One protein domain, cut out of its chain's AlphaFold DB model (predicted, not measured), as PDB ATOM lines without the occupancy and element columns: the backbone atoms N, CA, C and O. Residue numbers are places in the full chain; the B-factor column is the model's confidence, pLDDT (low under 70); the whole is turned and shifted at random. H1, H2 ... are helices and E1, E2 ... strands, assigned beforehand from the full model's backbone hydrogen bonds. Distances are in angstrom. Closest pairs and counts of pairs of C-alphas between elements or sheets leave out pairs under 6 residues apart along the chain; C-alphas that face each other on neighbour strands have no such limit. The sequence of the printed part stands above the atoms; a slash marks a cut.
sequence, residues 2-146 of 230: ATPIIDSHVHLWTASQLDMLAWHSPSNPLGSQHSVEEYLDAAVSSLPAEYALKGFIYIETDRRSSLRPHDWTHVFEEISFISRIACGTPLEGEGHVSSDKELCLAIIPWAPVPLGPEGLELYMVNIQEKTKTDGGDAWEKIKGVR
ATOM      1  N   ALA A   2     141.608 148.860 195.148       89.31
ATOM      2  CA  ALA A   2     141.852 148.689 196.579       89.31
ATOM      3  C   ALA A   2     143.336 148.376 196.847       89.31
ATOM      4  O   ALA A   2     143.993 147.727 196.027       89.31
ATOM      5  N   THR A   3     143.866 148.856 197.968       95.00
ATOM      6  CA  THR A   3     145.252 148.627 198.386       95.00
ATOM      7  C   THR A   3     145.382 147.212 198.962       95.00
ATOM      8  O   THR A   3     144.642 146.880 199.890       95.00
ATOM      9  N   PRO A   4     146.290 146.361 198.447       94.81
ATOM     10  CA  PRO A   4     146.446 145.002 198.955       94.81
ATOM     11  C   PRO A   4     147.081 144.996 200.353       94.81
ATOM     12  O   PRO A   4     148.121 145.623 200.556       94.81
ATOM     13  N   ILE A   5     146.498 144.242 201.285       94.62
ATOM     14  CA  ILE A   5     147.013 144.025 202.645       94.62
ATOM     15  C   ILE A   5     147.413 142.562 202.824       94.62
ATOM     16  O   ILE A   5     146.717 141.661 202.361       94.62
ATOM     17  N   ILE A   6     148.530 142.333 203.510       95.56
ATOM     18  CA  ILE A   6     148.945 141.010 203.976       95.56
ATOM     19  C   ILE A   6     148.829 141.001 205.495       95.56
ATOM     20  O   ILE A   6     149.395 141.879 206.145       95.56
ATOM     21  N   ASP A   7     148.137 140.006 206.044       94.94
ATOM     22  CA  ASP A   7     148.223 139.712 207.471       94.94
ATOM     23  C   ASP A   7     149.502 138.903 207.727       94.94
ATOM     24  O   ASP A   7     149.627 137.748 207.322       94.94
ATOM     25  N   SER A   8     150.513 139.531 208.320       94.88
ATOM     26  CA  SER A   8     151.826 138.909 208.483       94.88
ATOM     27  C   SER A   8     151.898 137.895 209.625       94.88
ATOM     28  O   SER A   8     152.966 137.317 209.822       94.88
ATOM     29  N   HIS A   9     150.824 137.705 210.401       94.94
ATOM     30  CA  HIS A   9     150.864 136.857 211.590       94.94
ATOM     31  C   HIS A   9     149.497 136.242 211.891       94.94
ATOM     32  O   HIS A   9     148.730 136.753 212.704       94.94
ATOM     33  N   VAL A  10     149.235 135.076 211.303       96.06
ATOM     34  CA  VAL A  10     147.999 134.321 211.532       96.06
ATOM     35  C   VAL A  10     148.304 132.953 212.131       96.06
ATOM     36  O   VAL A  10     149.227 132.256 211.713       96.06
ATOM     37  N   HIS A  11     147.483 132.558 213.097       96.81
ATOM     38  CA  HIS A  11     147.476 131.235 213.705       96.81
ATOM     39  C   HIS A  11     146.165 130.539 213.343       96.81
ATOM     40  O   HIS A  11     145.106 131.143 213.488       96.81
ATOM     41  N   LEU A  12     146.236 129.286 212.887       97.88
ATOM     42  CA  LEU A  12     145.073 128.498 212.470       97.88
ATOM     43  C   LEU A  12     145.129 127.094 213.070       97.88
ATOM     44  O   LEU A  12     146.194 126.473 213.108       97.88
ATOM     45  N   TRP A  13     143.986 126.570 213.499       97.69
ATOM     46  CA  TRP A  13     143.849 125.201 213.991       97.69
ATOM     47  C   TRP A  13     142.405 124.710 213.891       97.69
ATOM     48  O   TRP A  13     141.450 125.485 213.935       97.69
ATOM     49  N   THR A  14     142.245 123.394 213.790       96.62
ATOM     50  CA  THR A  14     140.930 122.743 213.742       96.62
ATOM     51  C   THR A  14     140.486 122.272 215.126       96.62
ATOM     52  O   THR A  14     141.302 122.103 216.041       96.62
ATOM     53  N   ALA A  15     139.192 121.976 215.275       95.50
ATOM     54  CA  ALA A  15     138.663 121.386 216.509       95.50
ATOM     55  C   ALA A  15     139.349 120.051 216.868       95.50
ATOM     56  O   ALA A  15     139.614 119.779 218.038       95.50
ATOM     57  N   SER A  16     139.692 119.233 215.867       94.81
ATOM     58  CA  SER A  16     140.359 117.936 216.063       94.81
ATOM     59  C   SER A  16     141.810 118.046 216.534       94.81
ATOM     60  O   SER A  16     142.387 117.057 216.981       94.81
ATOM     61  N   GLN A  17     142.405 119.237 216.459       95.44
ATOM     62  CA  GLN A  17     143.792 119.478 216.840       95.44
ATOM     63  C   GLN A  17     143.937 120.148 218.217       95.44
ATOM     64  O   GLN A  17     145.058 120.439 218.634       95.44
ATOM     65  N   LEU A  18     142.838 120.412 218.933       95.06
ATOM     66  CA  LEU A  18     142.873 121.136 220.209       95.06
ATOM     67  C   LEU A  18     143.747 120.442 221.267       95.06
ATOM     68  O   LEU A  18     144.518 121.096 221.967       95.06
ATOM     69  N   ASP A  19     143.708 119.112 221.338       94.62
ATOM     70  CA  ASP A  19     144.503 118.336 222.302       94.62
ATOM     71  C   ASP A  19     146.009 118.303 221.982       94.62
ATOM     72  O   ASP A  19     146.822 117.906 222.824       94.62
ATOM     73  N   MET A  20     146.394 118.748 220.785       95.88
ATOM     74  CA  MET A  20     147.785 118.832 220.337       95.88
ATOM     75  C   MET A  20     148.453 120.148 220.754       95.88
ATOM     76  O   MET A  20     149.674 120.265 220.664       95.88
ATOM     77  N   LEU A  21     147.682 121.150 221.184       96.00
ATOM     78  CA  LEU A  21     148.180 122.469 221.584       96.00
ATOM     79  C   LEU A  21     148.743 122.417 223.013       96.00
ATOM     80  O   LEU A  21     148.147 121.819 223.918       96.00
ATOM     81  N   ALA A  22     149.903 123.034 223.240       93.75
ATOM     82  CA  ALA A  22     150.551 123.040 224.554       93.75
ATOM     83  C   ALA A  22     149.822 123.947 225.562       93.75
ATOM     84  O   ALA A  22     149.741 123.615 226.744       93.75
ATOM     85  N   TRP A  23     149.235 125.047 225.089       91.12
ATOM     86  CA  TRP A  23     148.518 126.035 225.904       91.12
ATOM     87  C   TRP A  23     147.022 125.736 226.103       91.12
ATOM     88  O   TRP A  23     146.343 126.437 226.866       91.12
ATOM     89  N   HIS A  24     146.470 124.737 225.409       92.50
ATOM     90  CA  HIS A  24     145.036 124.456 225.454       92.50
ATOM     91  C   HIS A  24     144.618 123.800 226.777       92.50
ATOM     92  O   HIS A  24     145.265 122.892 227.301       92.50
ATOM     93  N   SER A  25     143.484 124.262 227.302       89.06
ATOM     94  CA  SER A  25     142.748 123.643 228.402       89.06
ATOM     95  C   SER A  25     141.247 123.839 228.161       89.06
ATOM     96  O   SER A  25     140.886 124.813 227.499       89.06
ATOM     97  N   PRO A  26     140.356 122.998 228.724       84.38
ATOM     98  CA  PRO A  26     138.908 123.124 228.512       84.38
ATOM     99  C   PRO A  26     138.306 124.481 228.911       84.38
ATOM    100  O   PRO A  26     137.221 124.833 228.468       84.38
ATOM    101  N   SER A  27     138.989 125.239 229.772       86.81
ATOM    102  CA  SER A  27     138.584 126.581 230.205       86.81
ATOM    103  C   SER A  27     139.208 127.712 229.380       86.81
ATOM    104  O   SER A  27     138.981 128.880 229.689       86.81
ATOM    105  N   ASN A  28     140.050 127.397 228.393       86.44
ATOM    106  CA  ASN A  28     140.709 128.405 227.575       86.44
ATOM    107  C   ASN A  28     139.676 129.058 226.634       86.44
ATOM    108  O   ASN A  28     138.983 128.335 225.918       86.44
ATOM    109  N   PRO A  29     139.568 130.401 226.591       89.88
ATOM    110  CA  PRO A  29     138.617 131.089 225.713       89.88
ATOM    111  C   PRO A  29     138.856 130.836 224.214       89.88
ATOM    112  O   PRO A  29     137.955 131.081 223.422       89.88
ATOM    113  N   LEU A  30     140.040 130.344 223.834       91.50
ATOM    114  CA  LEU A  30     140.409 129.955 222.468       91.50
ATOM    115  C   LEU A  30     140.247 128.441 222.211       91.50
ATOM    116  O   LEU A  30     140.800 127.906 221.254       91.50
ATOM    117  N   GLY A  31     139.535 127.723 223.086       91.25
ATOM    118  CA  GLY A  31     139.310 126.271 223.027       91.25
ATOM    119  C   GLY A  31     138.292 125.815 221.977       91.25
ATOM    120  O   GLY A  31     137.519 124.892 222.224       91.25
ATOM    121  N   SER A  32     138.255 126.477 220.824       93.62
ATOM    122  CA  SER A  32     137.404 126.146 219.677       93.62
ATOM    123  C   SER A  32     138.228 126.110 218.394       93.62
ATOM    124  O   SER A  32     139.422 126.391 218.405       93.62
ATOM    125  N   GLN A  33     137.604 125.737 217.280       95.94
ATOM    126  CA  GLN A  33     138.230 125.852 215.968       95.94
ATOM    127  C   GLN A  33     138.489 127.319 215.603       95.94
ATOM    128  O   GLN A  33     137.665 128.184 215.888       95.94
ATOM    129  N   HIS A  34     139.630 127.565 214.960       96.94
ATOM    130  CA  HIS A  34     139.990 128.837 214.341       96.94
ATOM    131  C   HIS A  34     140.672 128.530 213.003       96.94
ATOM    132  O   HIS A  34     141.894 128.432 212.912       96.94
ATOM    133  N   SER A  35     139.866 128.278 211.977       97.06
ATOM    134  CA  SER A  35     140.294 127.893 210.630       97.06
ATOM    135  C   SER A  35     140.273 129.085 209.663       97.06
ATOM    136  O   SER A  35     140.129 130.236 210.082       97.06
ATOM    137  N   VAL A  36     140.452 128.832 208.359       97.88
ATOM    138  CA  VAL A  36     140.410 129.904 207.349       97.88
ATOM    139  C   VAL A  36     139.019 130.532 207.281       97.88
ATOM    140  O   VAL A  36     138.916 131.741 207.095       97.88
ATOM    141  N   GLU A  37     137.963 129.743 207.485       96.75
ATOM    142  CA  GLU A  37     136.583 130.227 207.537       96.75
ATOM    143  C   GLU A  37     136.388 131.269 208.650       96.75
ATOM    144  O   GLU A  37     135.992 132.400 208.356       96.75
ATOM    145  N   GLU A  38     136.742 130.949 209.903       95.62
ATOM    146  CA  GLU A  38     136.634 131.910 211.011       95.62
ATOM    147  C   GLU A  38     137.582 133.107 210.834       95.62
ATOM    148  O   GLU A  38     137.242 134.231 211.211       95.62
ATOM    149  N   TYR A  39     138.759 132.899 210.233       96.06
ATOM    150  CA  TYR A  39     139.672 133.991 209.899       96.06
ATOM    151  C   TYR A  39     139.056 134.959 208.882       96.06
ATOM    152  O   TYR A  39     139.111 136.169 209.090       96.06
ATOM    153  N   LEU A  40     138.455 134.461 207.799       95.31
ATOM    154  CA  LEU A  40     137.832 135.306 206.779       95.31
ATOM    155  C   LEU A  40     136.629 136.068 207.338       95.31
ATOM    156  O   LEU A  40     136.505 137.264 207.064       95.31
ATOM    157  N   ASP A  41     135.795 135.416 208.153       93.88
ATOM    158  CA  ASP A  41     134.661 136.070 208.813       93.88
ATOM    159  C   ASP A  41     135.121 137.241 209.697       93.88
ATOM    160  O   ASP A  41     134.547 138.328 209.640       93.88
ATOM    161  N   ALA A  42     136.221 137.074 210.438       90.88
ATOM    162  CA  ALA A  42     136.769 138.131 211.284       90.88
ATOM    163  C   ALA A  42     137.511 139.227 210.490       90.88
ATOM    164  O   ALA A  42     137.291 140.426 210.710       90.88
ATOM    165  N   ALA A  43     138.405 138.828 209.582       87.00
ATOM    166  CA  ALA A  43     139.361 139.714 208.922       87.00
ATOM    167  C   ALA A  43     138.757 140.473 207.736       87.00
ATOM    168  O   ALA A  43     139.064 141.649 207.546       87.00
ATOM    169  N   VAL A  44     137.898 139.829 206.937       84.06
ATOM    170  CA  VAL A  44     137.320 140.444 205.731       84.06
ATOM    171  C   VAL A  44     136.095 141.279 206.073       84.06
ATOM    172  O   VAL A  44     135.980 142.399 205.576       84.06
ATOM    173  N   SER A  45     135.214 140.796 206.955       78.50
ATOM    174  CA  SER A  45     133.995 141.530 207.336       78.50
ATOM    175  C   SER A  45     134.290 142.877 207.999       78.50
ATOM    176  O   SER A  45     133.474 143.796 207.934       78.50
ATOM    177  N   SER A  46     135.467 143.007 208.613       79.69
ATOM    178  CA  SER A  46     135.915 144.224 209.297       79.69
ATOM    179  C   SER A  46     136.763 145.149 208.414       79.69
ATOM    180  O   SER A  46     137.147 146.231 208.864       79.69
ATOM    181  N   LEU A  47     137.096 144.741 207.182       86.56
ATOM    182  CA  LEU A  47     138.062 145.449 206.345       86.56
ATOM    183  C   LEU A  47     137.410 146.637 205.608       86.56
ATOM    184  O   LEU A  47     136.421 146.447 204.895       86.56
ATOM    185  N   PRO A  48     137.959 147.863 205.716       90.62
ATOM    186  CA  PRO A  48     137.479 149.000 204.935       90.62
ATOM    187  C   PRO A  48     137.589 148.755 203.421       90.62
ATOM    188  O   PRO A  48     138.545 148.138 202.954       90.62
ATOM    189  N   ALA A  49     136.633 149.272 202.641       89.94
ATOM    190  CA  ALA A  49     136.503 148.997 201.201       89.94
ATOM    191  C   ALA A  49     137.694 149.482 200.347       89.94
ATOM    192  O   ALA A  49     137.872 149.048 199.205       89.94
ATOM    193  N   GLU A  50     138.506 150.399 200.869       94.19
ATOM    194  CA  GLU A  50     139.749 150.852 200.250       94.19
ATOM    195  C   GLU A  50     140.885 149.821 200.320       94.19
ATOM    196  O   GLU A  50     141.879 149.970 199.600       94.19
ATOM    197  N   TYR A  51     140.741 148.778 201.138       93.75
ATOM    198  CA  TYR A  51     141.708 147.700 201.289       93.75
ATOM    199  C   TYR A  51     141.153 146.380 200.760       93.75
ATOM    200  O   TYR A  51     139.951 146.128 200.759       93.75
ATOM    201  N   ALA A  52     142.055 145.521 200.299       92.94
ATOM    202  CA  ALA A  52     141.728 144.163 199.893       92.94
ATOM    203  C   ALA A  52     142.720 143.197 200.530       92.94
ATOM    204  O   ALA A  52     143.933 143.370 200.396       92.94
ATOM    205  N   LEU A  53     142.212 142.170 201.207       94.50
ATOM    206  CA  LEU A  53     143.057 141.111 201.738       94.50
ATOM    207  C   LEU A  53     143.723 140.367 200.574       94.50
ATOM    208  O   LEU A  53     143.052 139.787 199.722       94.50
ATOM    209  N   LYS A  54     145.054 140.387 200.547       96.00
ATOM    210  CA  LYS A  54     145.871 139.617 199.608       96.00
ATOM    211  C   LYS A  54     146.128 138.200 200.119       96.00
ATOM    212  O   LYS A  54     146.282 137.293 199.314       96.00
ATOM    213  N   GLY A  55     146.212 138.029 201.434       96.94
ATOM    214  CA  GLY A  55     146.502 136.753 202.072       96.94
ATOM    215  C   GLY A  55     147.172 136.933 203.427       96.94
ATOM    216  O   GLY A  55     147.267 138.052 203.937       96.94
ATOM    217  N   PHE A  56     147.653 135.833 203.986       97.62
ATOM    218  CA  PHE A  56     148.274 135.767 205.296       97.62
ATOM    219  C   PHE A  56     149.600 135.000 205.288       97.62
ATOM    220  O   PHE A  56     149.890 134.200 204.391       97.62
ATOM    221  N   ILE A  57     150.395 135.235 206.328       98.31
ATOM    222  CA  ILE A  57     151.544 134.420 206.709       98.31
ATOM    223  C   ILE A  57     151.133 133.592 207.925       98.31
ATOM    224  O   ILE A  57     150.776 134.135 208.971       98.31
ATOM    225  N   TYR A  58     151.174 132.273 207.775       98.50
ATOM    226  CA  TYR A  58     150.891 131.348 208.861       98.50
ATOM    227  C   TYR A  58     152.096 131.224 209.797       98.50
ATOM    228  O   TYR A  58     153.216 131.004 209.325       98.50
ATOM    229  N   ILE A  59     151.847 131.268 211.104       97.81
ATOM    230  CA  ILE A  59     152.835 131.033 212.158       97.81
ATOM    231  C   ILE A  59     152.381 129.859 213.040       97.81
ATOM    232  O   ILE A  59     151.205 129.763 213.397       97.81
ATOM    233  N   GLU A  60     153.314 128.980 213.414       96.94
ATOM    234  CA  GLU A  60     153.075 127.830 214.305       96.94
ATOM    235  C   GLU A  60     152.310 128.175 215.593       96.94
ATOM    236  O   GLU A  60     152.397 129.294 216.106       96.94
ATOM    237  N   THR A  61     151.529 127.212 216.092       95.06
ATOM    238  CA  THR A  61     150.528 127.426 217.154       95.06
ATOM    239  C   THR A  61     150.895 126.798 218.498       95.06
ATOM    240  O   THR A  61     150.014 126.517 219.311       95.06
ATOM    241  N   ASP A  62     152.187 126.599 218.761       94.31
ATOM    242  CA  ASP A  62     152.736 126.012 219.986       94.31
ATOM    243  C   ASP A  62     152.195 124.598 220.237       94.31
ATOM    244  O   ASP A  62     151.559 124.277 221.250       94.31
ATOM    245  N   ARG A  63     152.406 123.723 219.250       96.25
ATOM    246  CA  ARG A  63     152.076 122.301 219.376       96.25
ATOM    247  C   ARG A  63     152.980 121.648 220.414       96.25
ATOM    248  O   ARG A  63     154.189 121.893 220.463       96.25
ATOM    249  N   ARG A  64     152.402 120.733 221.196       95.81
ATOM    250  CA  ARG A  64     153.130 119.872 222.134       95.81
ATOM    251  C   ARG A  64     154.282 119.191 221.403       95.81
ATOM    252  O   ARG A  64     154.068 118.398 220.490       95.81
ATOM    253  N   SER A  65     155.498 119.531 221.806       95.56
ATOM    254  CA  SER A  65     156.726 119.095 221.152       95.56
ATOM    255  C   SER A  65     157.911 119.194 222.112       95.56
ATOM    256  O   SER A  65     157.814 119.750 223.210       95.56
ATOM    257  N   SER A  66     159.049 118.620 221.722       95.44
ATOM    258  CA  SER A  66     160.304 118.760 222.456       95.44
ATOM    259  C   SER A  66     161.505 118.748 221.507       95.44
ATOM    260  O   SER A  66     161.368 118.561 220.300       95.44
ATOM    261  N   LEU A  67     162.713 118.914 222.049       95.94
ATOM    262  CA  LEU A  67     163.955 118.779 221.282       95.94
ATOM    263  C   LEU A  67     164.276 117.320 220.893       95.94
ATOM    264  O   LEU A  67     165.287 117.067 220.248       95.94
ATOM    265  N   ARG A  68     163.454 116.336 221.273       96.50
ATOM    266  CA  ARG A  68     163.627 114.943 220.844       96.50
ATOM    267  C   ARG A  68     162.855 114.704 219.543       96.50
ATOM    268  O   ARG A  68     161.649 114.931 219.538       96.50
ATOM    269  N   PRO A  69     163.485 114.145 218.491       95.44
ATOM    270  CA  PRO A  69     162.819 113.904 217.207       95.44
ATOM    271  C   PRO A  69     161.516 113.094 217.271       95.44
ATOM    272  O   PRO A  69     160.605 113.317 216.483       95.44
ATOM    273  N   HIS A  70     161.400 112.175 218.232       95.50
ATOM    274  CA  HIS A  70     160.202 111.347 218.414       95.50
ATOM    275  C   HIS A  70     158.986 112.134 218.939       95.50
ATOM    276  O   HIS A  70     157.867 111.639 218.845       95.50
ATOM    277  N   ASP A  71     159.187 113.353 219.451       96.62
ATOM    278  CA  ASP A  71     158.125 114.217 219.978       96.62
ATOM    279  C   ASP A  71     157.626 115.236 218.927       96.62
ATOM    280  O   ASP A  71     156.917 116.180 219.266       96.62
ATOM    281  N   TRP A  72     158.003 115.093 217.647       97.88
ATOM    282  CA  TRP A  72     157.657 116.051 216.581       97.88
ATOM    283  C   TRP A  72     156.350 115.740 215.840       97.88
ATOM    284  O   TRP A  72     155.974 116.458 214.917       97.88
ATOM    285  N   THR A  73     155.625 114.696 216.236       97.88
ATOM    286  CA  THR A  73     154.393 114.269 215.555       97.88
ATOM    287  C   THR A  73     153.388 115.411 215.387       97.88
ATOM    288  O   THR A  73     152.933 115.660 214.275       97.88
ATOM    289  N   HIS A  74     153.105 116.168 216.449       98.00
ATOM    290  CA  HIS A  74     152.075 117.210 216.410       98.00
ATOM    291  C   HIS A  74     152.468 118.445 215.594       98.00
ATOM    292  O   HIS A  74     151.618 119.036 214.930       98.00
ATOM    293  N   VAL A  75     153.753 118.819 215.574       97.94
ATOM    294  CA  VAL A  75     154.234 119.895 214.684       97.94
ATOM    295  C   VAL A  75     154.209 119.452 213.217       97.94
ATOM    296  O   VAL A  75     153.974 120.258 212.324       97.94
ATOM    297  N   PHE A  76     154.380 118.158 212.935       98.31
ATOM    298  CA  PHE A  76     154.239 117.618 211.580       98.31
ATOM    299  C   PHE A  76     152.780 117.511 211.120       98.31
ATOM    300  O   PHE A  76     152.489 117.732 209.941       98.31
ATOM    301  N   GLU A  77     151.864 117.180 212.027       98.00
ATOM    302  CA  GLU A  77     150.417 117.204 211.771       98.00
ATOM    303  C   GLU A  77     149.939 118.623 211.447       98.00
ATOM    304  O   GLU A  77     149.179 118.812 210.495       98.00
ATOM    305  N   GLU A  78     150.455 119.618 212.171       98.38
ATOM    306  CA  GLU A  78     150.234 121.034 211.887       98.38
ATOM    307  C   GLU A  78     150.716 121.415 210.481       98.38
ATOM    308  O   GLU A  78     149.943 121.961 209.696       98.38
ATOM    309  N   ILE A  79     151.945 121.053 210.103       98.25
ATOM    310  CA  ILE A  79     152.473 121.350 208.759       98.25
ATOM    311  C   ILE A  79     151.638 120.681 207.674       98.25
ATOM    312  O   ILE A  79     151.353 121.300 206.653       98.25
ATOM    313  N   SER A  80     151.195 119.446 207.906       98.25
ATOM    314  CA  SER A  80     150.331 118.736 206.957       98.25
ATOM    315  C   SER A  80     149.004 119.481 206.751       98.25
ATOM    316  O   SER A  80     148.538 119.605 205.621       98.25
ATOM    317  N   PHE A  81     148.405 120.003 207.826       98.38
ATOM    318  CA  PHE A  81     147.181 120.808 207.770       98.38
ATOM    319  C   PHE A  81     147.376 122.116 206.998       98.38
ATOM    320  O   PHE A  81     146.630 122.395 206.061       98.38
ATOM    321  N   ILE A  82     148.420 122.878 207.308       98.56
ATOM    322  CA  ILE A  82     148.670 124.144 206.606       98.56
ATOM    323  C   ILE A  82     149.063 123.914 205.146       98.56
ATOM    324  O   ILE A  82     148.695 124.696 204.273       98.56
ATOM    325  N   SER A  83     149.731 122.801 204.848       98.56
ATOM    326  CA  SER A  83     150.048 122.417 203.471       98.56
ATOM    327  C   SER A  83     148.790 122.085 202.668       98.56
ATOM    328  O   SER A  83     148.708 122.442 201.494       98.56
ATOM    329  N   ARG A  84     147.761 121.496 203.295       98.50
ATOM    330  CA  ARG A  84     146.450 121.301 202.651       98.50
ATOM    331  C   ARG A  84     145.764 122.617 202.311       98.50
ATOM    332  O   ARG A  84     145.278 122.743 201.187       98.50
ATOM    333  N   ILE A  85     145.814 123.606 203.206       98.50
ATOM    334  CA  ILE A  85     145.338 124.964 202.903       98.50
ATOM    335  C   ILE A  85     146.124 125.516 201.712       98.50
ATOM    336  O   ILE A  85     145.546 125.891 200.697       98.50
ATOM    337  N   ALA A  86     147.453 125.504 201.804       98.50
ATOM    338  CA  ALA A  86     148.357 126.080 200.819       98.50
ATOM    339  C   ALA A  86     148.276 125.456 199.417       98.50
ATOM    340  O   ALA A  86     148.587 126.157 198.449       98.50
ATOM    341  N   CYS A  87     147.873 124.186 199.321       98.31
ATOM    342  CA  CYS A  87     147.678 123.440 198.076       98.31
ATOM    343  C   CYS A  87     146.202 123.355 197.639       98.31
ATOM    344  O   CYS A  87     145.919 122.897 196.532       98.31
ATOM    345  N   GLY A  88     145.255 123.801 198.469       98.06
ATOM    346  CA  GLY A  88     143.824 123.776 198.164       98.06
ATOM    347  C   GLY A  88     143.220 122.372 198.169       98.06
ATOM    348  O   GLY A  88     142.374 122.071 197.322       98.06
ATOM    349  N   THR A  89     143.651 121.522 199.103       97.94
ATOM    350  CA  THR A  89     143.197 120.129 199.272       97.94
ATOM    351  C   THR A  89     142.540 119.918 200.641       97.94
ATOM    352  O   THR A  89     143.123 119.229 201.483       97.94
ATOM    353  N   PRO A  90     141.368 120.529 200.900       97.25
ATOM    354  CA  PRO A  90     140.726 120.473 202.209       97.25
ATOM    355  C   PRO A  90     140.232 119.070 202.561       97.25
ATOM    356  O   PRO A  90     139.729 118.346 201.696       97.25
ATOM    357  N   LEU A  91     140.316 118.716 203.844       96.88
ATOM    358  CA  LEU A  91     139.562 117.599 204.414       96.88
ATOM    359  C   LEU A  91     138.272 118.098 205.077       96.88
ATOM    360  O   LEU A  91     138.138 119.264 205.452       96.88
ATOM    361  N   GLU A  92     137.309 117.189 205.235       96.56
ATOM    362  CA  GLU A  92     136.063 117.477 205.942       96.56
ATOM    363  C   GLU A  92     136.347 117.953 207.377       96.56
ATOM    364  O   GLU A  92     137.120 117.336 208.110       96.56
ATOM    365  N   GLY A  93     135.720 119.065 207.770       95.69
ATOM    366  CA  GLY A  93     135.863 119.649 209.106       95.69
ATOM    367  C   GLY A  93     137.083 120.554 209.311       95.69
ATOM    368  O   GLY A  93     137.260 121.054 210.414       95.69
ATOM    369  N   GLU A  94     137.908 120.806 208.288       96.56
ATOM    370  CA  GLU A  94     139.093 121.675 208.414       96.56
ATOM    371  C   GLU A  94     138.829 123.171 208.187       96.56
ATOM    372  O   GLU A  94     139.755 123.970 208.317       96.56
ATOM    373  N   GLY A  95     137.598 123.542 207.818       96.94
ATOM    374  CA  GLY A  95     137.159 124.938 207.697       96.94
ATOM    375  C   GLY A  95     137.956 125.767 206.682       96.94
ATOM    376  O   GLY A  95     138.350 126.905 206.930       96.94
ATOM    377  N   HIS A  96     138.249 125.173 205.527       97.88
ATOM    378  CA  HIS A  96     138.774 125.884 204.363       97.88
ATOM    379  C   HIS A  96     138.307 125.206 203.073       97.88
ATOM    380  O   HIS A  96     137.918 124.034 203.064       97.88
ATOM    381  N   VAL A  97     138.353 125.945 201.971       97.75
ATOM    382  CA  VAL A  97     137.995 125.476 200.628       97.75
ATOM    383  C   VAL A  97     139.197 125.537 199.686       97.75
ATOM    384  O   VAL A  97     140.213 126.166 199.966       97.75
ATOM    385  N   SER A  98     139.099 124.890 198.521       97.75
ATOM    386  CA  SER A  98     140.226 124.797 197.577       97.75
ATOM    387  C   SER A  98     140.752 126.161 197.096       97.75
ATOM    388  O   SER A  98     141.951 126.311 196.860       97.75
ATOM    389  N   SER A  99     139.886 127.175 196.976       97.25
ATOM    390  CA  SER A  99     140.283 128.534 196.576       97.25
ATOM    391  C   SER A  99     141.116 129.270 197.626       97.25
ATOM    392  O   SER A  99     141.842 130.196 197.272       97.25
ATOM    393  N   ASP A 100     141.075 128.841 198.889       97.38
ATOM    394  CA  ASP A 100     141.799 129.500 199.982       97.38
ATOM    395  C   ASP A 100     143.319 129.333 199.870       97.38
ATOM    396  O   ASP A 100     144.082 130.048 200.519       97.38
ATOM    397  N   LYS A 101     143.789 128.450 198.981       97.50
ATOM    398  CA  LYS A 101     145.212 128.271 198.666       97.50
ATOM    399  C   LYS A 101     145.925 129.554 198.245       97.50
ATOM    400  O   LYS A 101     147.129 129.691 198.487       97.50
ATOM    401  N   GLU A 102     145.187 130.483 197.639       97.06
ATOM    402  CA  GLU A 102     145.693 131.787 197.207       97.06
ATOM    403  C   GLU A 102     145.983 132.710 198.403       97.06
ATOM    404  O   GLU A 102     146.814 133.610 198.300       97.06
ATOM    405  N   LEU A 103     145.340 132.468 199.553       97.62
ATOM    406  CA  LEU A 103     145.500 133.276 200.762       97.62
ATOM    407  C   LEU A 103     146.770 132.923 201.537       97.62
ATOM    408  O   LEU A 103     147.358 133.803 202.153       97.62
ATOM    409  N   CYS A 104     147.220 131.669 201.533       98.38
ATOM    410  CA  CYS A 104     148.413 131.279 202.288       98.38
ATOM    411  C   CYS A 104     149.687 131.697 201.536       98.38
ATOM    412  O   CYS A 104     150.130 130.992 200.627       98.38
ATOM    413  N   LEU A 105     150.299 132.821 201.915       98.56
ATOM    414  CA  LEU A 105     151.456 133.397 201.214       98.56
ATOM    415  C   LEU A 105     152.800 132.860 201.722       98.56
ATOM    416  O   LEU A 105     153.754 132.764 200.947       98.56
ATOM    417  N   ALA A 106     152.882 132.515 203.006       98.62
ATOM    418  CA  ALA A 106     154.055 131.905 203.622       98.62
ATOM    419  C   ALA A 106     153.673 131.103 204.875       98.62
ATOM    420  O   ALA A 106     152.623 131.331 205.474       98.62
ATOM    421  N   ILE A 107     154.542 130.169 205.251       98.75
ATOM    422  CA  ILE A 107     154.402 129.254 206.383       98.75
ATOM    423  C   ILE A 107     155.685 129.351 207.215       98.75
ATOM    424  O   ILE A 107     156.789 129.169 206.690       98.75
ATOM    425  N   ILE A 108     155.528 129.632 208.506       98.56
ATOM    426  CA  ILE A 108     156.593 129.690 209.508       98.56
ATOM    427  C   ILE A 108     156.316 128.590 210.547       98.56
ATOM    428  O   ILE A 108     155.618 128.835 211.536       98.56
ATOM    429  N   PRO A 109     156.787 127.351 210.313       98.25
ATOM    430  CA  PRO A 109     156.605 126.256 211.253       98.25
ATOM    431  C   PRO A 109     157.473 126.430 212.502       98.25
ATOM    432  O   PRO A 109     158.464 127.167 212.508       98.25
ATOM    433  N   TRP A 110     157.140 125.676 213.545       97.88
ATOM    434  CA  TRP A 110     158.031 125.462 214.677       97.88
ATOM    435  C   TRP A 110     159.319 124.783 214.199       97.88
ATOM    436  O   TRP A 110     159.277 123.991 213.267       97.88
ATOM    437  N   ALA A 111     160.465 125.038 214.826       97.81
ATOM    438  CA  ALA A 111     161.671 124.248 214.577       97.81
ATOM    439  C   ALA A 111     162.514 124.069 215.845       97.81
ATOM    440  O   ALA A 111     162.549 124.962 216.693       97.81
ATOM    441  N   PRO A 112     163.266 122.962 215.976       97.31
ATOM    442  CA  PRO A 112     164.089 122.664 217.147       97.31
ATOM    443  C   PRO A 112     165.415 123.448 217.124       97.31
ATOM    444  O   PRO A 112     166.495 122.865 217.175       97.31
ATOM    445  N   VAL A 113     165.344 124.780 217.050       97.81
ATOM    446  CA  VAL A 113     166.496 125.691 216.900       97.81
ATOM    447  C   VAL A 113     167.641 125.415 217.893       97.81
ATOM    448  O   VAL A 113     168.794 125.432 217.454       97.81
ATOM    449  N   PRO A 114     167.401 125.086 219.181       97.12
ATOM    450  CA  PRO A 114     168.488 124.758 220.109       97.12
ATOM    451  C   PRO A 114     169.344 123.538 219.726       97.12
ATOM    452  O   PRO A 114     170.465 123.418 220.211       97.12
ATOM    453  N   LEU A 115     168.862 122.635 218.861       97.69
ATOM    454  CA  LEU A 115     169.618 121.442 218.450       97.69
ATOM    455  C   LEU A 115     170.786 121.729 217.496       97.69
ATOM    456  O   LEU A 115     171.519 120.805 217.151       97.69
ATOM    457  N   GLY A 116     170.957 122.974 217.056       98.19
ATOM    458  CA  GLY A 116     171.989 123.323 216.089       98.19
ATOM    459  C   GLY A 116     171.637 122.955 214.639       98.19
ATOM    460  O   GLY A 116     170.560 122.412 214.357       98.19
ATOM    461  N   PRO A 117     172.561 123.253 213.708       98.19
ATOM    462  CA  PRO A 117     172.410 122.995 212.277       98.19
ATOM    463  C   PRO A 117     171.981 121.569 211.923       98.19
ATOM    464  O   PRO A 117     171.106 121.392 211.080       98.19
ATOM    465  N   GLU A 118     172.550 120.557 212.577       98.06
ATOM    466  CA  GLU A 118     172.271 119.145 212.299       98.06
ATOM    467  C   GLU A 118     170.841 118.766 212.707       98.06
ATOM    468  O   GLU A 118     170.148 118.040 211.992       98.06
ATOM    469  N   GLY A 119     170.372 119.290 213.845       98.12
ATOM    470  CA  GLY A 119     168.998 119.095 214.295       98.12
ATOM    471  C   GLY A 119     167.982 119.804 213.402       98.12
ATOM    472  O   GLY A 119     166.929 119.234 213.109       98.12
ATOM    473  N   LEU A 120     168.313 121.009 212.926       98.19
ATOM    474  CA  LEU A 120     167.503 121.708 211.931       98.19
ATOM    475  C   LEU A 120     167.479 120.965 210.599       98.19
ATOM    476  O   LEU A 120     166.409 120.814 210.027       98.19
ATOM    477  N   GLU A 121     168.605 120.458 210.111       97.94
ATOM    478  CA  GLU A 121     168.647 119.709 208.855       97.94
ATOM    479  C   GLU A 121     167.782 118.445 208.923       97.94
ATOM    480  O   GLU A 121     166.951 118.220 208.041       97.94
ATOM    481  N   LEU A 122     167.882 117.685 210.021       97.94
ATOM    482  CA  LEU A 122     167.003 116.544 210.273       97.94
ATOM    483  C   LEU A 122     165.525 116.960 210.277       97.94
ATOM    484  O   LEU A 122     164.693 116.298 209.655       97.94
ATOM    485  N   TYR A 123     165.187 118.049 210.966       98.38
ATOM    486  CA  TYR A 123     163.821 118.565 211.008       98.38
ATOM    487  C   TYR A 123     163.320 118.974 209.612       98.38
ATOM    488  O   TYR A 123     162.230 118.570 209.207       98.38
ATOM    489  N   MET A 124     164.140 119.700 208.847       97.62
ATOM    490  CA  MET A 124     163.807 120.227 207.520       97.62
ATOM    491  C   MET A 124     163.557 119.121 206.490       97.62
ATOM    492  O   MET A 124     162.627 119.234 205.695       97.62
ATOM    493  N   VAL A 125     164.303 118.014 206.552       97.25
ATOM    494  CA  VAL A 125     164.025 116.825 205.723       97.25
ATOM    495  C   VAL A 125     162.639 116.249 206.028       97.25
ATOM    496  O   VAL A 125     161.896 115.902 205.113       97.25
ATOM    497  N   ASN A 126     162.261 116.171 207.306       97.12
ATOM    498  CA  ASN A 126     160.958 115.626 207.686       97.12
ATOM    499  C   ASN A 126     159.808 116.548 207.277       97.12
ATOM    500  O   ASN A 126     158.794 116.059 206.778       97.12
ATOM    501  N   ILE A 127     159.947 117.865 207.454       96.75
ATOM    502  CA  ILE A 127     158.874 118.789 207.076       96.75
ATOM    503  C   ILE A 127     158.678 118.871 205.563       96.75
ATOM    504  O   ILE A 127     157.537 118.997 205.136       96.75
ATOM    505  N   GLN A 128     159.731 118.702 204.756       97.38
ATOM    506  CA  GLN A 128     159.612 118.651 203.296       97.38
ATOM    507  C   GLN A 128     158.721 117.495 202.821       97.38
ATOM    508  O   GLN A 128     157.987 117.621 201.847       97.38
ATOM    509  N   GLU A 129     158.732 116.359 203.517       96.75
ATOM    510  CA  GLU A 129     157.792 115.276 203.212       96.75
ATOM    511  C   GLU A 129     156.359 115.615 203.643       96.75
ATOM    512  O   GLU A 129     155.403 115.167 203.016       96.75
ATOM    513  N   LYS A 130     156.190 116.434 204.689       97.50
ATOM    514  CA  LYS A 130     154.877 116.873 205.186       97.50
ATOM    515  C   LYS A 130     154.257 118.011 204.376       97.50
ATOM    516  O   LYS A 130     153.058 118.236 204.519       97.50
ATOM    517  N   THR A 131     155.024 118.697 203.526       97.94
ATOM    518  CA  THR A 131     154.490 119.736 202.631       97.94
ATOM    519  C   THR A 131     153.838 119.193 201.367       97.94
ATOM    520  O   THR A 131     153.110 119.925 200.691       97.94
ATOM    521  N   LYS A 132     154.061 117.914 201.054       97.38
ATOM    522  CA  LYS A 132     153.479 117.250 199.888       97.38
ATOM    523  C   LYS A 132     152.031 116.860 200.165       97.38
ATOM    524  O   LYS A 132     151.726 116.211 201.167       97.38
ATOM    525  N   THR A 133     151.145 117.210 199.243       93.44
ATOM    526  CA  THR A 133     149.740 116.794 199.232       93.44
ATOM    527  C   THR A 133     149.359 116.290 197.841       93.44
ATOM    528  O   THR A 133     150.105 116.460 196.876       93.44
ATOM    529  N   ASP A 134     148.166 115.712 197.702       89.44
ATOM    530  CA  ASP A 134     147.649 115.282 196.394       89.44
ATOM    531  C   ASP A 134     147.461 116.450 195.403       89.44
ATOM    532  O   ASP A 134     147.342 116.237 194.197       89.44
ATOM    533  N   GLY A 135     147.432 117.693 195.900       86.94
ATOM    534  CA  GLY A 135     147.231 118.908 195.109       86.94
ATOM    535  C   GLY A 135     148.507 119.687 194.800       86.94
ATOM    536  O   GLY A 135     148.428 120.692 194.093       86.94
ATOM    537  N   GLY A 136     149.666 119.259 195.309       94.38
ATOM    538  CA  GLY A 136     150.943 119.927 195.065       94.38
ATOM    539  C   GLY A 136     151.912 119.838 196.239       94.38
ATOM    540  O   GLY A 136     151.827 118.948 197.081       94.38
ATOM    541  N   ASP A 137     152.847 120.780 196.286       97.56
ATOM    542  CA  ASP A 137     153.858 120.869 197.337       97.56
ATOM    543  C   ASP A 137     153.919 122.299 197.882       97.56
ATOM    544  O   ASP A 137     154.129 123.258 197.135       97.56
ATOM    545  N   ALA A 138     153.731 122.444 199.193       97.88
ATOM    546  CA  ALA A 138     153.797 123.724 199.886       97.88
ATOM    547  C   ALA A 138     155.231 124.139 200.271       97.88
ATOM    548  O   ALA A 138     155.405 125.189 200.893       97.88
ATOM    549  N   TRP A 139     156.262 123.361 199.912       98.12
ATOM    550  CA  TRP A 139     157.655 123.600 200.310       98.12
ATOM    551  C   TRP A 139     158.138 125.022 200.024       98.12
ATOM    552  O   TRP A 139     158.747 125.666 200.878       98.12
ATOM    553  N   GLU A 140     157.805 125.567 198.852       97.50
ATOM    554  CA  GLU A 140     158.214 126.922 198.472       97.50
ATOM    555  C   GLU A 140     157.598 128.013 199.359       97.50
ATOM    556  O   GLU A 140     158.117 129.133 199.393       97.50
ATOM    557  N   LYS A 141     156.518 127.712 200.092       98.38
ATOM    558  CA  LYS A 141     155.887 128.626 201.053       98.38
ATOM    559  C   LYS A 141     156.563 128.597 202.426       98.38
ATOM    560  O   LYS A 141     156.301 129.501 203.215       98.38
ATOM    561  N   ILE A 142     157.470 127.660 202.710       98.38
ATOM    562  CA  ILE A 142     158.296 127.690 203.927       98.38
ATOM    563  C   ILE A 142     159.327 128.816 203.790       98.38
ATOM    564  O   ILE A 142     160.249 128.735 202.976       98.38
ATOM    565  N   LYS A 143     159.159 129.902 204.556       98.25
ATOM    566  CA  LYS A 143     160.012 131.110 204.454       98.25
ATOM    567  C   LYS A 143     160.878 131.381 205.680       98.25
ATOM    568  O   LYS A 143     161.731 132.265 205.644       98.25
ATOM    569  N   GLY A 144     160.700 130.604 206.733       97.94
ATOM    570  CA  GLY A 144     161.422 130.748 207.984       97.94
ATOM    571  C   GLY A 144     160.972 129.698 208.973       97.94
ATOM    572  O   GLY A 144     160.277 128.760 208.595       97.94
ATOM    573  N   VAL A 145     161.362 129.864 210.229       98.12
ATOM    574  CA  VAL A 145     160.913 129.021 211.340       98.12
ATOM    575  C   VAL A 145     160.702 129.865 212.592       98.12
ATOM    576  O   VAL A 145     161.241 130.969 212.697       98.12
ATOM    577  N   ARG A 146     159.956 129.334 213.557       96.69
ATOM    578  CA  ARG A 146     159.745 129.936 214.875       96.69
ATOM    579  C   ARG A 146     160.215 129.000 215.983       96.69
ATOM    580  O   ARG A 146     160.147 127.778 215.862       96.69
TER     581      ARG A 146
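What this domain is: This is residues 2 to 146 of the 230 residues of an uncharacterized protein of Arthroderma benhamiae (strain ATCC MYA-4681 / CBS 112371) (UniProt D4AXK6). A small parallel sheet, E1 E2 E3, has two helices over one and the same face, H2 over E1 and E2 and H3 over E2 and E3. Beyond the ends of the strands, the kinked helix H5 packs on H3 with its last residues; H1 lies near the beginning of H3, and the short strand E4 lies beside E3. There are 145 residues printed, with five named helices and four named strands, along the chain E1 H1 H2 E2 H3 H4 E3 H5 E4; the class is mixed, helices and strands. The whole is compact, with a radius of gyration of the C-alphas of 15.4 A and spans of 47 by 37 by 27 A.

Where its parts are: Find C-alpha 3 at (145.252, 148.627, 198.386); from there E1, residues 3 to 10, runs 19.6 A. Next come H1, residues 15 to 20, and H2, residues 36 to 45, 13.3 A long. E2, residues 51 to 59, runs 22.8 A and bends by 54 degrees at residue 54. H3, residues 73 to 87, begins at (154.393, 114.269, 215.555) and is 20.8 A long. H4, residues 98 to 102, leads to E3, residues 104 to 108, 11.0 A. H5, residues 113 to 130, is 18.7 A with a kink of 82 degrees near residue 120. E4, residues 144 to 146, ends at (159.745, 129.936, 214.875).

How they stand to each other: In the sheet E2 is the inner strand: look for N 5 and O 52 at 2.9 A between parallel E1 and E2, and N 108 and O 58 at 2.8 A between parallel E2 and E3. E1, H1 H2, E2 and E2, H3 H4, E3 are strand-helix-strand units, parallel neighbour strands joined through helices, both with right-handed crossovers. H2 and H3 are on the same face, at heights over the sheet of 9.8 A and 10.4 A. H3 runs along the strands, at 16 degrees to E3 on the local plane; its closest C-alpha pair with E3 is Ala 86 and Cys 104, 5.4 A. H3 touches H5 at a steep tilt of 50 degrees, the closest C-alphas being those of Ser 80 and Lys 130, 5.2 A; H5 touches H3 with residues 127 to 130 alone. H3 touches H4 with residues 85 to 87 alone, C-alphas 86 and 101 being closest at 4.4 A. E4 pairs with no named strand, and its closest C-alpha to E3 is that of Val 145, 4.7 A from Ile 108. Every O i to N i+4 pair is within hydrogen-bond range in H3, against 5 of 6 in H2, 10 of 14 in H5, 0 of 2 in H1 and 0 of 1 in H4; of O i to N i+3 pairs, 2 of 3 are in H1 and 1 of 2 in H4.

The domain as a whole: The C-alphas of Glu 50 and His 70, the two farthest apart, are 48.1 A apart. The printed part has no cut; the links H1 to H2, E2 to H3 and H5 to E4 are long. No printed residue is under 70 in pLDDT.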